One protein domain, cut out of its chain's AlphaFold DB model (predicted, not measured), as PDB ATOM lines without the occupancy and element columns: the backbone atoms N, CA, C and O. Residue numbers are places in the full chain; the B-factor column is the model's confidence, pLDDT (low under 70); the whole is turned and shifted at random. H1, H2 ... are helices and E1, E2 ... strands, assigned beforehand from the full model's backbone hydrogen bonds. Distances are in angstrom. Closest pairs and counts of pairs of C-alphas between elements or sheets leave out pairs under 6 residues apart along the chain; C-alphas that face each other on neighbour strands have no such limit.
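AT A GLANCE: This is residues 6 to 73 and 183 to 206 of the 206 residues of an uncharacterized protein of Cannabis sativa (UniProt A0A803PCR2). A twisted wall of six antiparallel strands has one long helix, H1, packed slantwise over one face, making two layers. The sheet's order is E1, E2, E4, E3, E5, E6. The printed part has 92 residues, in the order E1, E2, H1, E3, E4, E5, E6, and is mixed, helices and strands. It is compact, with a radius of gyration of the C-alphas of 13.8 A and spans of 42 by 30 by 24 A.

IN THESE COORDINATES: E1, residues 6 to 10, begins at C-alpha 6 (207.331, 209.948, 280.160). E2 is residues 19 to 25, 20.4 A. H1 is residues 31 to 48, 25.4 A. E3 is residues 54 to 59, E4 62 to 67 and E5 186 to 191. E6, residues 201 to 205, ends at C-alpha 205 (198.881, 202.199, 302.505).

HOW THE PARTS SIT: E1 and E2 form a hairpin, with N 8 and O 21 at 2.8 A. E2 and E4 are antiparallel neighbours, with N 22 and O 65 within hydrogen-bond range at 2.9 A. E3 and E4 are a hairpin, with N 57 and O 64 at 2.8 A. E3 and E5 are antiparallel neighbours, with N 56 and O 188 within hydrogen-bond range at 3.0 A. The hairpin E5 and E6 has N 189 and O 203 at 3.1 A. H1 is on the sheet at a height of 8.1 A, over E4, E3 and, only just, E2, on which 3 of its C-alphas fall. Its line and that of E3 stand at 46 degrees on the local plane, and C-alphas 37 and 62, its closest with E4, are 6.0 A apart. E2, H1 and E3 make a split strand-helix-strand unit, two strands running the same way with E4 between them, its crossover left-handed. In H1, 13 of 14 O i to N i+4 pairs are within hydrogen-bond range.

THE WHOLE: The two farthest C-alphas, of Gly 30 and Pro 196, are 43.6 A apart. Residues 74 to 182 are not printed, and C-alphas 73 and 183 are 30.4 A apart across the cut. Of the links printed whole, none is long. Residues 183 to 206 have pLDDT under 70.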
ATOM      1  N   ASN A   6     206.078 210.449 280.710       93.31
ATOM      2  CA  ASN A   6     207.331 209.948 280.160       93.31
ATOM      3  C   ASN A   6     207.626 208.540 280.672       93.31
ATOM      4  O   ASN A   6     207.209 208.176 281.774       93.31
ATOM      5  N   LYS A   7     208.394 207.781 279.888       93.94
ATOM      6  CA  LYS A   7     208.913 206.463 280.255       93.94
ATOM      7  C   LYS A   7     210.428 206.434 280.131       93.94
ATOM      8  O   LYS A   7     211.007 207.085 279.267       93.94
ATOM      9  N   TYR A   8     211.052 205.642 280.984       92.06
ATOM     10  CA  TYR A   8     212.491 205.512 281.088       92.06
ATOM     11  C   TYR A   8     212.861 204.041 281.166       92.06
ATOM     12  O   TYR A   8     212.216 203.258 281.865       92.06
ATOM     13  N   THR A   9     213.943 203.700 280.481       93.12
ATOM     14  CA  THR A   9     214.638 202.429 280.643       93.12
ATOM     15  C   THR A   9     216.066 202.771 281.006       93.12
ATOM     16  O   THR A   9     216.772 203.401 280.219       93.12
ATOM     17  N   ILE A  10     216.474 202.392 282.207       89.19
ATOM     18  CA  ILE A  10     217.833 202.565 282.694       89.19
ATOM     19  C   ILE A  10     218.502 201.194 282.583       89.19
ATOM     20  O   ILE A  10     218.174 200.291 283.360       89.19
ATOM     21  N   PRO A  11     219.382 200.995 281.586       86.94
ATOM     22  CA  PRO A  11     220.129 199.757 281.470       86.94
ATOM     23  C   PRO A  11     221.068 199.633 282.665       86.94
ATOM     24  O   PRO A  11     221.749 200.589 283.041       86.94
ATOM     25  N   ALA A  12     221.098 198.454 283.268       80.50
ATOM     26  CA  ALA A  12     221.978 198.199 284.389       80.50
ATOM     27  C   ALA A  12     223.374 197.777 283.911       80.50
ATOM     28  O   ALA A  12     223.535 197.030 282.946       80.50
ATOM     29  N   THR A  13     224.404 198.270 284.593       79.25
ATOM     30  CA  THR A  13     225.808 197.926 284.337       79.25
ATOM     31  C   THR A  13     226.271 196.812 285.271       79.25
ATOM     32  O   THR A  13     225.891 196.792 286.439       79.25
ATOM     33  N   GLY A  14     227.127 195.905 284.791       75.88
ATOM     34  CA  GLY A  14     227.783 194.909 285.652       75.88
ATOM     35  C   GLY A  14     226.901 193.738 286.105       75.88
ATOM     36  O   GLY A  14     227.130 193.196 287.180       75.88
ATOM     37  N   GLY A  15     225.898 193.339 285.310       71.56
ATOM     38  CA  GLY A  15     225.073 192.146 285.572       71.56
ATOM     39  C   GLY A  15     223.848 192.368 286.469       71.56
ATOM     40  O   GLY A  15     223.103 191.423 286.718       71.56
ATOM     41  N   ALA A  16     223.607 193.598 286.926       77.69
ATOM     42  CA  ALA A  16     222.354 193.969 287.580       77.69
ATOM     43  C   ALA A  16     221.174 193.990 286.572       77.69
ATOM     44  O   ALA A  16     221.402 194.123 285.367       77.69
ATOM     45  N   PRO A  17     219.914 193.833 287.025       81.31
ATOM     46  CA  PRO A  17     218.742 193.885 286.151       81.31
ATOM     47  C   PRO A  17     218.419 195.321 285.718       81.31
ATOM     48  O   PRO A  17     218.572 196.260 286.497       81.31
ATOM     49  N   ASN A  18     217.933 195.488 284.484       88.62
ATOM     50  CA  ASN A  18     217.469 196.782 283.972       88.62
ATOM     51  C   ASN A  18     216.349 197.358 284.841       88.62
ATOM     52  O   ASN A  18     215.509 196.615 285.341       88.62
ATOM     53  N   LEU A  19     216.289 198.685 284.940       90.31
ATOM     54  CA  LEU A  19     215.218 199.391 285.632       90.31
ATOM     55  C   LEU A  19     214.303 200.076 284.615       90.31
ATOM     56  O   LEU A  19     214.753 200.843 283.764       90.31
ATOM     57  N   TYR A  20     213.009 199.828 284.732       93.44
ATOM     58  CA  TYR A  20     211.969 200.439 283.915       93.44
ATOM     59  C   TYR A  20     211.157 201.377 284.791       93.44
ATOM     60  O   TYR A  20     210.843 201.053 285.934       93.44
ATOM     61  N   GLY A  21     210.798 202.542 284.265       93.69
ATOM     62  CA  GLY A  21     210.025 203.521 285.012       93.69
ATOM     63  C   GLY A  21     209.140 204.368 284.120       93.69
ATOM     64  O   GLY A  21     209.419 204.555 282.940       93.69
ATOM     65  N   LEU A  22     208.070 204.906 284.691       95.62
ATOM     66  CA  LEU A  22     207.265 205.938 284.054       95.62
ATOM     67  C   LEU A  22     206.688 206.897 285.085       95.62
ATOM     68  O   LEU A  22     206.551 206.570 286.268       95.62
ATOM     69  N   PHE A  23     206.298 208.070 284.604       95.12
ATOM     70  CA  PHE A  23     205.358 208.923 285.311       95.12
ATOM     71  C   PHE A  23     204.234 209.355 284.375       95.12
ATOM     72  O   PHE A  23     204.424 209.488 283.167       95.12
ATOM     73  N   GLN A  24     203.070 209.606 284.959       94.69
ATOM     74  CA  GLN A  24     201.897 210.132 284.280       94.69
ATOM     75  C   GLN A  24     201.244 211.168 285.187       94.69
ATOM     76  O   GLN A  24     200.711 210.832 286.238       94.69
ATOM     77  N   CYS A  25     201.255 212.429 284.788       93.81
ATOM     78  CA  CYS A  25     200.450 213.466 285.410       93.81
ATOM     79  C   CYS A  25     199.004 213.384 284.924       93.81
ATOM     80  O   CYS A  25     198.716 212.866 283.838       93.81
ATOM     81  N   ARG A  26     198.086 213.910 285.731       89.88
ATOM     82  CA  ARG A  26     196.690 214.069 285.332       89.88
ATOM     83  C   ARG A  26     196.600 215.091 284.190       89.88
ATOM     84  O   ARG A  26     197.356 216.062 284.163       89.88
ATOM     85  N   GLY A  27     195.763 214.805 283.192       85.88
ATOM     86  CA  GLY A  27     195.827 215.463 281.878       85.88
ATOM     87  C   GLY A  27     195.473 216.954 281.866       85.88
ATOM     88  O   GLY A  27     195.783 217.642 280.901       85.88
ATOM     89  N   ASP A  28     194.860 217.458 282.934       83.44
ATOM     90  CA  ASP A  28     194.472 218.855 283.158       83.44
ATOM     91  C   ASP A  28     195.529 219.678 283.925       83.44
ATOM     92  O   ASP A  28     195.353 220.884 284.106       83.44
ATOM     93  N   LEU A  29     196.621 219.067 284.404       86.56
ATOM     94  CA  LEU A  29     197.642 219.782 285.176       86.56
ATOM     95  C   LEU A  29     198.615 220.544 284.276       86.56
ATOM     96  O   LEU A  29     199.225 219.988 283.365       86.56
ATOM     97  N   GLY A  30     198.873 221.801 284.642       89.06
ATOM     98  CA  GLY A  30     200.001 222.562 284.111       89.06
ATOM     99  C   GLY A  30     201.358 221.989 284.545       89.06
ATOM    100  O   GLY A  30     201.479 221.304 285.565       89.06
ATOM    101  N   ASN A  31     202.403 222.324 283.787       89.00
ATOM    102  CA  ASN A  31     203.755 221.767 283.931       89.00
ATOM    103  C   ASN A  31     204.323 221.874 285.353       89.00
ATOM    104  O   ASN A  31     204.852 220.897 285.883       89.00
ATOM    105  N   ASP A  32     204.157 223.027 286.002       91.31
ATOM    106  CA  ASP A  32     204.685 223.250 287.351       91.31
ATOM    107  C   ASP A  32     203.981 222.378 288.396       91.31
ATOM    108  O   ASP A  32     204.611 221.849 289.314       91.31
ATOM    109  N   ALA A  33     202.662 222.198 288.262       90.75
ATOM    110  CA  ALA A  33     201.886 221.335 289.147       90.75
ATOM    111  C   ALA A  33     202.252 219.860 288.937       90.75
ATOM    112  O   ALA A  33     202.431 219.127 289.912       90.75
ATOM    113  N   CYS A  34     202.433 219.451 287.678       93.19
ATOM    114  CA  CYS A  34     202.898 218.118 287.315       93.19
ATOM    115  C   CYS A  34     204.286 217.825 287.908       93.19
ATOM    116  O   CYS A  34     204.448 216.847 288.638       93.19
ATOM    117  N   SER A  35     205.265 218.712 287.695       92.81
ATOM    118  CA  SER A  35     206.628 218.557 288.217       92.81
ATOM    119  C   SER A  35     206.651 218.439 289.744       92.81
ATOM    120  O   SER A  35     207.251 217.507 290.285       92.81
ATOM    121  N   ARG A  36     205.921 219.313 290.454       93.69
ATOM    122  CA  ARG A  36     205.793 219.235 291.919       93.69
ATOM    123  C   ARG A  36     205.151 217.928 292.379       93.69
ATOM    124  O   ARG A  36     205.594 217.356 293.375       93.69
ATOM    125  N   CYS A  37     204.124 217.449 291.677       92.12
ATOM    126  CA  CYS A  37     203.486 216.180 292.009       92.12
ATOM    127  C   CYS A  37     204.465 215.013 291.857       92.12
ATOM    128  O   CYS A  37     204.624 214.228 292.791       92.12
ATOM    129  N   VAL A  38     205.161 214.929 290.719       94.12
ATOM    130  CA  VAL A  38     206.120 213.852 290.436       94.12
ATOM    131  C   VAL A  38     207.274 213.882 291.436       94.12
ATOM    132  O   VAL A  38     207.592 212.847 292.015       94.12
ATOM    133  N   ALA A  39     207.842 215.056 291.732       94.31
ATOM    134  CA  ALA A  39     208.892 215.197 292.744       94.31
ATOM    135  C   ALA A  39     208.428 214.699 294.126       94.31
ATOM    136  O   ALA A  39     209.133 213.945 294.801       94.31
ATOM    137  N   ARG A  40     207.199 215.052 294.526       92.31
ATOM    138  CA  ARG A  40     206.583 214.582 295.775       92.31
ATOM    139  C   ARG A  40     206.315 213.074 295.770       92.31
ATOM    140  O   ARG A  40     206.375 212.449 296.831       92.31
ATOM    141  N   ALA A  41     205.966 212.501 294.621       90.75
ATOM    142  CA  ALA A  41     205.737 211.070 294.483       90.75
ATOM    143  C   ALA A  41     207.055 210.289 294.591       90.75
ATOM    144  O   ALA A  41     207.153 209.375 295.404       90.75
ATOM    145  N   VAL A  42     208.091 210.706 293.862       91.56
ATOM    146  CA  VAL A  42     209.426 210.086 293.906       91.56
ATOM    147  C   VAL A  42     210.020 210.137 295.315       91.56
ATOM    148  O   VAL A  42     210.475 209.117 295.823       91.56
ATOM    149  N   SER A  43     209.943 211.291 295.987       91.00
ATOM    150  CA  SER A  43     210.415 211.427 297.372       91.00
ATOM    151  C   SER A  43     209.708 210.458 298.327       91.00
ATOM    152  O   SER A  43     210.358 209.834 299.160       91.00
ATOM    153  N   GLN A  44     208.391 210.277 298.185       88.69
ATOM    154  CA  GLN A  44     207.647 209.328 299.014       88.69
ATOM    155  C   GLN A  44     207.954 207.874 298.668       88.69
ATOM    156  O   GLN A  44     208.079 207.066 299.582       88.69
ATOM    157  N   LEU A  45     208.104 207.536 297.386       85.69
ATOM    158  CA  LEU A  45     208.508 206.193 296.968       85.69
ATOM    159  C   LEU A  45     209.841 205.792 297.604       85.69
ATOM    160  O   LEU A  45     209.922 204.705 298.161       85.69
ATOM    161  N   GLY A  46     210.830 206.693 297.637       85.31
ATOM    162  CA  GLY A  46     212.118 206.429 298.291       85.31
ATOM    163  C   GLY A  46     212.012 206.114 299.789       85.31
ATOM    164  O   GLY A  46     212.845 205.392 300.318       85.31
ATOM    165  N   THR A  47     210.975 206.615 300.468       85.56
ATOM    166  CA  THR A  47     210.721 206.317 301.892       85.56
ATOM    167  C   THR A  47     209.804 205.115 302.128       85.56
ATOM    168  O   THR A  47     209.834 204.528 303.203       85.56
ATOM    169  N   LEU A  48     208.940 204.783 301.164       79.69
ATOM    170  CA  LEU A  48     207.906 203.751 301.301       79.69
ATOM    171  C   LEU A  48     208.338 202.404 300.721       79.69
ATOM    172  O   LEU A  48     207.858 201.366 301.164       79.69
ATOM    173  N   CYS A  49     209.202 202.430 299.712       80.81
ATOM    174  CA  CYS A  49     209.674 201.272 298.964       80.81
ATOM    175  C   CYS A  49     211.186 201.089 299.163       80.81
ATOM    176  O   CYS A  49     211.913 200.857 298.197       80.81
ATOM    177  N   THR A  50     211.663 201.225 300.405       80.62
ATOM    178  CA  THR A  50     213.073 201.004 300.756       80.62
ATOM    179  C   THR A  50     213.487 199.589 300.355       80.62
ATOM    180  O   THR A  50     212.778 198.633 300.661       80.62
ATOM    181  N   ASP A  51     214.598 199.473 299.629       79.50
ATOM    182  CA  ASP A  51     215.164 198.211 299.130       79.50
ATOM    183  C   ASP A  51     214.238 197.368 298.232       79.50
ATOM    184  O   ASP A  51     214.530 196.203 297.957       79.50
ATOM    185  N   SER A  52     213.137 197.937 297.722       81.25
ATOM    186  CA  SER A  52     212.278 197.226 296.773       81.25
ATOM    187  C   SER A  52     212.745 197.401 295.330       81.25
ATOM    188  O   SER A  52     213.000 198.514 294.864       81.25
ATOM    189  N   CYS A  53     212.747 196.294 294.587       82.56
ATOM    190  CA  CYS A  53     212.998 196.249 293.147       82.56
ATOM    191  C   CYS A  53     211.913 196.949 292.309       82.56
ATOM    192  O   CYS A  53     212.131 197.203 291.125       82.56
ATOM    193  N   GLY A  54     210.756 197.260 292.902       85.75
ATOM    194  CA  GLY A  54     209.664 197.953 292.230       85.75
ATOM    195  C   GLY A  54     208.732 198.678 293.196       85.75
ATOM    196  O   GLY A  54     208.589 198.324 294.364       85.75
ATOM    197  N   GLY A  55     208.062 199.709 292.700       88.38
ATOM    198  CA  GLY A  55     207.136 200.504 293.495       88.38
ATOM    199  C   GLY A  55     206.234 201.350 292.616       88.38
ATOM    200  O   GLY A  55     206.632 201.775 291.530       88.38
ATOM    201  N   ALA A  56     205.011 201.598 293.078       89.94
ATOM    202  CA  ALA A  56     204.070 202.471 292.395       89.94
ATOM    203  C   ALA A  56     203.378 203.419 293.379       89.94
ATOM    204  O   ALA A  56     202.993 203.056 294.486       89.94
ATOM    205  N   LEU A  57     203.198 204.671 292.991       89.00
ATOM    206  CA  LEU A  57     202.519 205.653 293.822       89.00
ATOM    207  C   LEU A  57     201.554 206.460 292.974       89.00
ATOM    208  O   LEU A  57     201.958 207.135 292.029       89.00
ATOM    209  N   GLN A  58     200.286 206.406 293.366       88.75
ATOM    210  CA  GLN A  58     199.213 207.186 292.784       88.75
ATOM    211  C   GLN A  58     198.838 208.317 293.748       88.75
ATOM    212  O   GLN A  58     198.273 208.115 294.826       88.75
ATOM    213  N   LEU A  59     199.164 209.539 293.342       88.31
ATOM    214  CA  LEU A  59     198.667 210.773 293.936       88.31
ATOM    215  C   LEU A  59     197.516 211.320 293.081       88.31
ATOM    216  O   LEU A  59     197.333 210.935 291.928       88.31
ATOM    217  N   GLU A  60     196.769 212.278 293.624       85.06
ATOM    218  CA  GLU A  60     195.630 212.895 292.927       85.06
ATOM    219  C   GLU A  60     196.016 213.585 291.600       85.06
ATOM    220  O   GLU A  60     195.193 213.715 290.693       85.06
ATOM    221  N   GLY A  61     197.268 214.043 291.492       87.25
ATOM    222  CA  GLY A  61     197.782 214.743 290.313       87.25
ATOM    223  C   GLY A  61     198.750 213.932 289.452       87.25
ATOM    224  O   GLY A  61     199.100 214.391 288.367       87.25
ATOM    225  N   CYS A  62     199.232 212.775 289.914       92.06
ATOM    226  CA  CYS A  62     200.242 212.014 289.186       92.06
ATOM    227  C   CYS A  62     200.391 210.572 289.673       92.06
ATOM    228  O   CYS A  62     200.204 210.260 290.846       92.06
ATOM    229  N   PHE A  63     200.821 209.724 288.752       93.44
ATOM    230  CA  PHE A  63     201.218 208.344 288.944       93.44
ATOM    231  C   PHE A  63     202.711 208.205 288.659       93.44
ATOM    232  O   PHE A  63     203.200 208.747 287.666       93.44
ATOM    233  N   VAL A  64     203.434 207.475 289.501       93.75
ATOM    234  CA  VAL A  64     204.835 207.101 289.271       93.75
ATOM    235  C   VAL A  64     204.974 205.612 289.525       93.75
ATOM    236  O   VAL A  64     204.505 205.131 290.552       93.75
ATOM    237  N   LYS A  65     205.629 204.890 288.614       93.31
ATOM    238  CA  LYS A  65     205.920 203.464 288.777       93.31
ATOM    239  C   LYS A  65     207.328 203.149 288.303       93.31
ATOM    240  O   LYS A  65     207.740 203.653 287.261       93.31
ATOM    241  N   TYR A  66     208.023 202.293 289.042       91.62
ATOM    242  CA  TYR A  66     209.274 201.675 288.623       91.62
ATOM    243  C   TYR A  66     209.270 200.178 288.937       91.62
ATOM    244  O   TYR A  66     208.563 199.738 289.843       91.62
ATOM    245  N   ASP A  67     210.038 199.407 288.175       90.81
ATOM    246  CA  ASP A  67     210.176 197.959 288.334       90.81
ATOM    247  C   ASP A  67     211.452 197.480 287.620       90.81
ATOM    248  O   ASP A  67     211.885 198.091 286.639       90.81
ATOM    249  N   ASN A  68     212.046 196.381 288.077       89.19
ATOM    250  CA  ASN A  68     213.173 195.733 287.405       89.19
ATOM    251  C   ASN A  68     212.729 194.753 286.298       89.19
ATOM    252  O   ASN A  68     213.547 194.215 285.550       89.19
ATOM    253  N   THR A  69     211.419 194.528 286.179       89.56
ATOM    254  CA  THR A  69     210.789 193.764 285.102       89.56
ATOM    255  C   THR A  69     210.088 194.714 284.137       89.56
ATOM    256  O   THR A  69     209.411 195.647 284.561       89.56
ATOM    257  N   SER A  70     210.200 194.482 282.826       89.06
ATOM    258  CA  SER A  70     209.511 195.334 281.850       89.06
ATOM    259  C   SER A  70     207.990 195.251 282.024       89.06
ATOM    260  O   SER A  70     207.409 194.167 281.997       89.06
ATOM    261  N   PHE A  71     207.350 196.409 282.185       91.19
ATOM    262  CA  PHE A  71     205.892 196.571 282.248       91.19
ATOM    263  C   PHE A  71     205.380 197.626 281.255       91.19
ATOM    264  O   PHE A  71     204.211 198.008 281.304       91.19
ATOM    265  N   LEU A  72     206.268 198.167 280.418       93.44
ATOM    266  CA  LEU A  72     205.966 199.254 279.493       93.44
ATOM    267  C   LEU A  72     205.253 198.694 278.257       93.44
ATOM    268  O   LEU A  72     205.781 197.793 277.612       93.44
ATOM    269  N   GLY A  73     204.095 199.252 277.912       92.31
ATOM    270  CA  GLY A  73     203.281 198.806 276.778       92.31
ATOM    271  C   GLY A  73     202.583 197.468 277.002       92.31
ATOM    272  O   GLY A  73     202.308 196.767 276.038       92.31
ATOM    273  N   ASN A 183     193.810 212.905 303.118       38.56
ATOM    274  CA  ASN A 183     195.164 212.581 302.687       38.56
ATOM    275  C   ASN A 183     195.235 211.196 301.989       38.56
ATOM    276  O   ASN A 183     196.160 210.434 302.239       38.56
ATOM    277  N   GLY A 184     194.267 210.839 301.137       42.03
ATOM    278  CA  GLY A 184     194.124 209.553 300.469       42.03
ATOM    279  C   GLY A 184     195.114 209.424 299.324       42.03
ATOM    280  O   GLY A 184     194.739 209.406 298.157       42.03
ATOM    281  N   LYS A 185     196.399 209.357 299.658       47.94
ATOM    282  CA  LYS A 185     197.430 208.921 298.724       47.94
ATOM    283  C   LYS A 185     197.252 207.423 298.554       47.94
ATOM    284  O   LYS A 185     197.317 206.690 299.534       47.94
ATOM    285  N   ILE A 186     197.037 206.959 297.332       51.12
ATOM    286  CA  ILE A 186     197.034 205.527 297.062       51.12
ATOM    287  C   ILE A 186     198.493 205.120 296.886       51.12
ATOM    288  O   ILE A 186     199.100 205.290 295.829       51.12
ATOM    289  N   LYS A 187     199.089 204.656 297.980       52.81
ATOM    290  CA  LYS A 187     200.455 204.139 298.000       52.81
ATOM    291  C   LYS A 187     200.418 202.667 297.642       52.81
ATOM    292  O   LYS A 187     199.743 201.919 298.340       52.81
ATOM    293  N   LEU A 188     201.141 202.273 296.600       53.56
ATOM    294  CA  LEU A 188     201.256 200.887 296.175       53.56
ATOM    295  C   LEU A 188     202.688 200.397 296.354       53.56
ATOM    296  O   LEU A 188     203.571 200.627 295.526       53.56
ATOM    297  N   VAL A 189     202.926 199.685 297.446       50.88
ATOM    298  CA  VAL A 189     204.221 199.034 297.642       50.88
ATOM    299  C   VAL A 189     204.167 197.662 296.983       50.88
ATOM    300  O   VAL A 189     203.282 196.861 297.289       50.88
ATOM    301  N   TRP A 190     205.097 197.413 296.061       46.03
ATOM    302  CA  TRP A 190     205.294 196.102 295.456       46.03
ATOM    303  C   TRP A 190     206.356 195.357 296.264       46.03
ATOM    304  O   TRP A 190     207.502 195.795 296.319       46.03
ATOM    305  N   PHE A 191     205.983 194.249 296.909       41.62
ATOM    306  CA  PHE A 191     206.947 193.332 297.518       41.62
ATOM    307  C   PHE A 191     207.221 192.187 296.541       41.62
ATOM    308  O   PHE A 191     206.470 191.216 296.474       41.62
ATOM    309  N   GLY A 192     208.295 192.306 295.762       41.31
ATOM    310  CA  GLY A 192     208.835 191.182 295.002       41.31
ATOM    311  C   GLY A 192     209.648 190.279 295.926       41.31
ATOM    312  O   GLY A 192     210.853 190.466 296.049       41.31
ATOM    313  N   PHE A 193     209.016 189.313 296.598       33.50
ATOM    314  CA  PHE A 193     209.775 188.247 297.256       33.50
ATOM    315  C   PHE A 193     210.389 187.334 296.185       33.50
ATOM    316  O   PHE A 193     209.699 186.892 295.268       33.50
ATOM    317  N   THR A 194     211.680 187.024 296.318       36.00
ATOM    318  CA  THR A 194     212.450 186.070 295.497       36.00
ATOM    319  C   THR A 194     212.029 184.611 295.744       36.00
ATOM    320  O   THR A 194     212.860 183.747 296.010       36.00
ATOM    321  N   ILE A 195     210.727 184.323 295.713       34.31
ATOM    322  CA  ILE A 195     210.158 182.974 295.803       34.31
ATOM    323  C   ILE A 195     209.727 182.578 294.379       34.31
ATOM    324  O   ILE A 195     209.189 183.424 293.665       34.31
ATOM    325  N   PRO A 196     209.919 181.321 293.930       36.44
ATOM    326  CA  PRO A 196     209.604 180.878 292.559       36.44
ATOM    327  C   PRO A 196     208.118 180.979 292.164       36.44
ATOM    328  O   PRO A 196     207.760 180.679 291.029       36.44
ATOM    329  N   VAL A 197     207.251 181.429 293.072       36.06
ATOM    330  CA  VAL A 197     205.869 181.811 292.795       36.06
ATOM    331  C   VAL A 197     205.786 183.320 293.000       36.06
ATOM    332  O   VAL A 197     205.798 183.793 294.135       36.06
ATOM    333  N   VAL A 198     205.742 184.088 291.908       42.56
ATOM    334  CA  VAL A 198     205.629 185.553 291.948       42.56
ATOM    335  C   VAL A 198     204.227 185.930 292.442       42.56
ATOM    336  O   VAL A 198     203.339 186.266 291.662       42.56
ATOM    337  N   VAL A 199     203.999 185.870 293.752       36.41
ATOM    338  CA  VAL A 199     202.804 186.445 294.371       36.41
ATOM    339  C   VAL A 199     203.053 187.946 294.482       36.41
ATOM    340  O   VAL A 199     203.664 188.427 295.433       36.41
ATOM    341  N   ARG A 200     202.635 188.695 293.455       48.47
ATOM    342  CA  ARG A 200     202.688 190.164 293.438       48.47
ATOM    343  C   ARG A 200     201.677 190.702 294.451       48.47
ATOM    344  O   ARG A 200     200.509 190.871 294.119       48.47
ATOM    345  N   LEU A 201     202.107 190.936 295.689       40.62
ATOM    346  CA  LEU A 201     201.240 191.511 296.715       40.62
ATOM    347  C   LEU A 201     201.267 193.040 296.613       40.62
ATOM    348  O   LEU A 201     202.318 193.662 296.774       40.62
ATOM    349  N   PHE A 202     200.108 193.640 296.348       49.00
ATOM    350  CA  PHE A 202     199.913 195.084 296.443       49.00
ATOM    351  C   PHE A 202     199.596 195.448 297.894       49.00
ATOM    352  O   PHE A 202     198.541 195.074 298.404       49.00
ATOM    353  N   LEU A 203     200.477 196.194 298.565       45.59
ATOM    354  CA  LEU A 203     200.101 196.860 299.811       45.59
ATOM    355  C   LEU A 203     199.580 198.262 299.502       45.59
ATOM    356  O   LEU A 203     200.340 199.119 299.047       45.59
ATOM    357  N   ILE A 204     198.292 198.480 299.779       48.00
ATOM    358  CA  ILE A 204     197.658 199.800 299.775       48.00
ATOM    359  C   ILE A 204     197.883 200.418 301.158       48.00
ATOM    360  O   ILE A 204     197.246 200.006 302.126       48.00
ATOM    361  N   LEU A 205     198.769 201.408 301.273       42.62
ATOM    362  CA  LEU A 205     198.881 202.199 302.505       42.62
ATOM    363  C   LEU A 205     197.973 203.430 302.366       42.62
ATOM    364  O   LEU A 205     198.326 204.366 301.644       42.62
ATOM    365  N   THR A 206     196.796 203.401 302.998       38.69
ATOM    366  CA  THR A 206     195.875 204.553 303.102       38.69
ATOM    367  C   THR A 206     196.272 205.504 304.211       38.69
ATOM    368  O   THR A 206     196.628 204.996 305.296       38.69
TER     369      THR A 206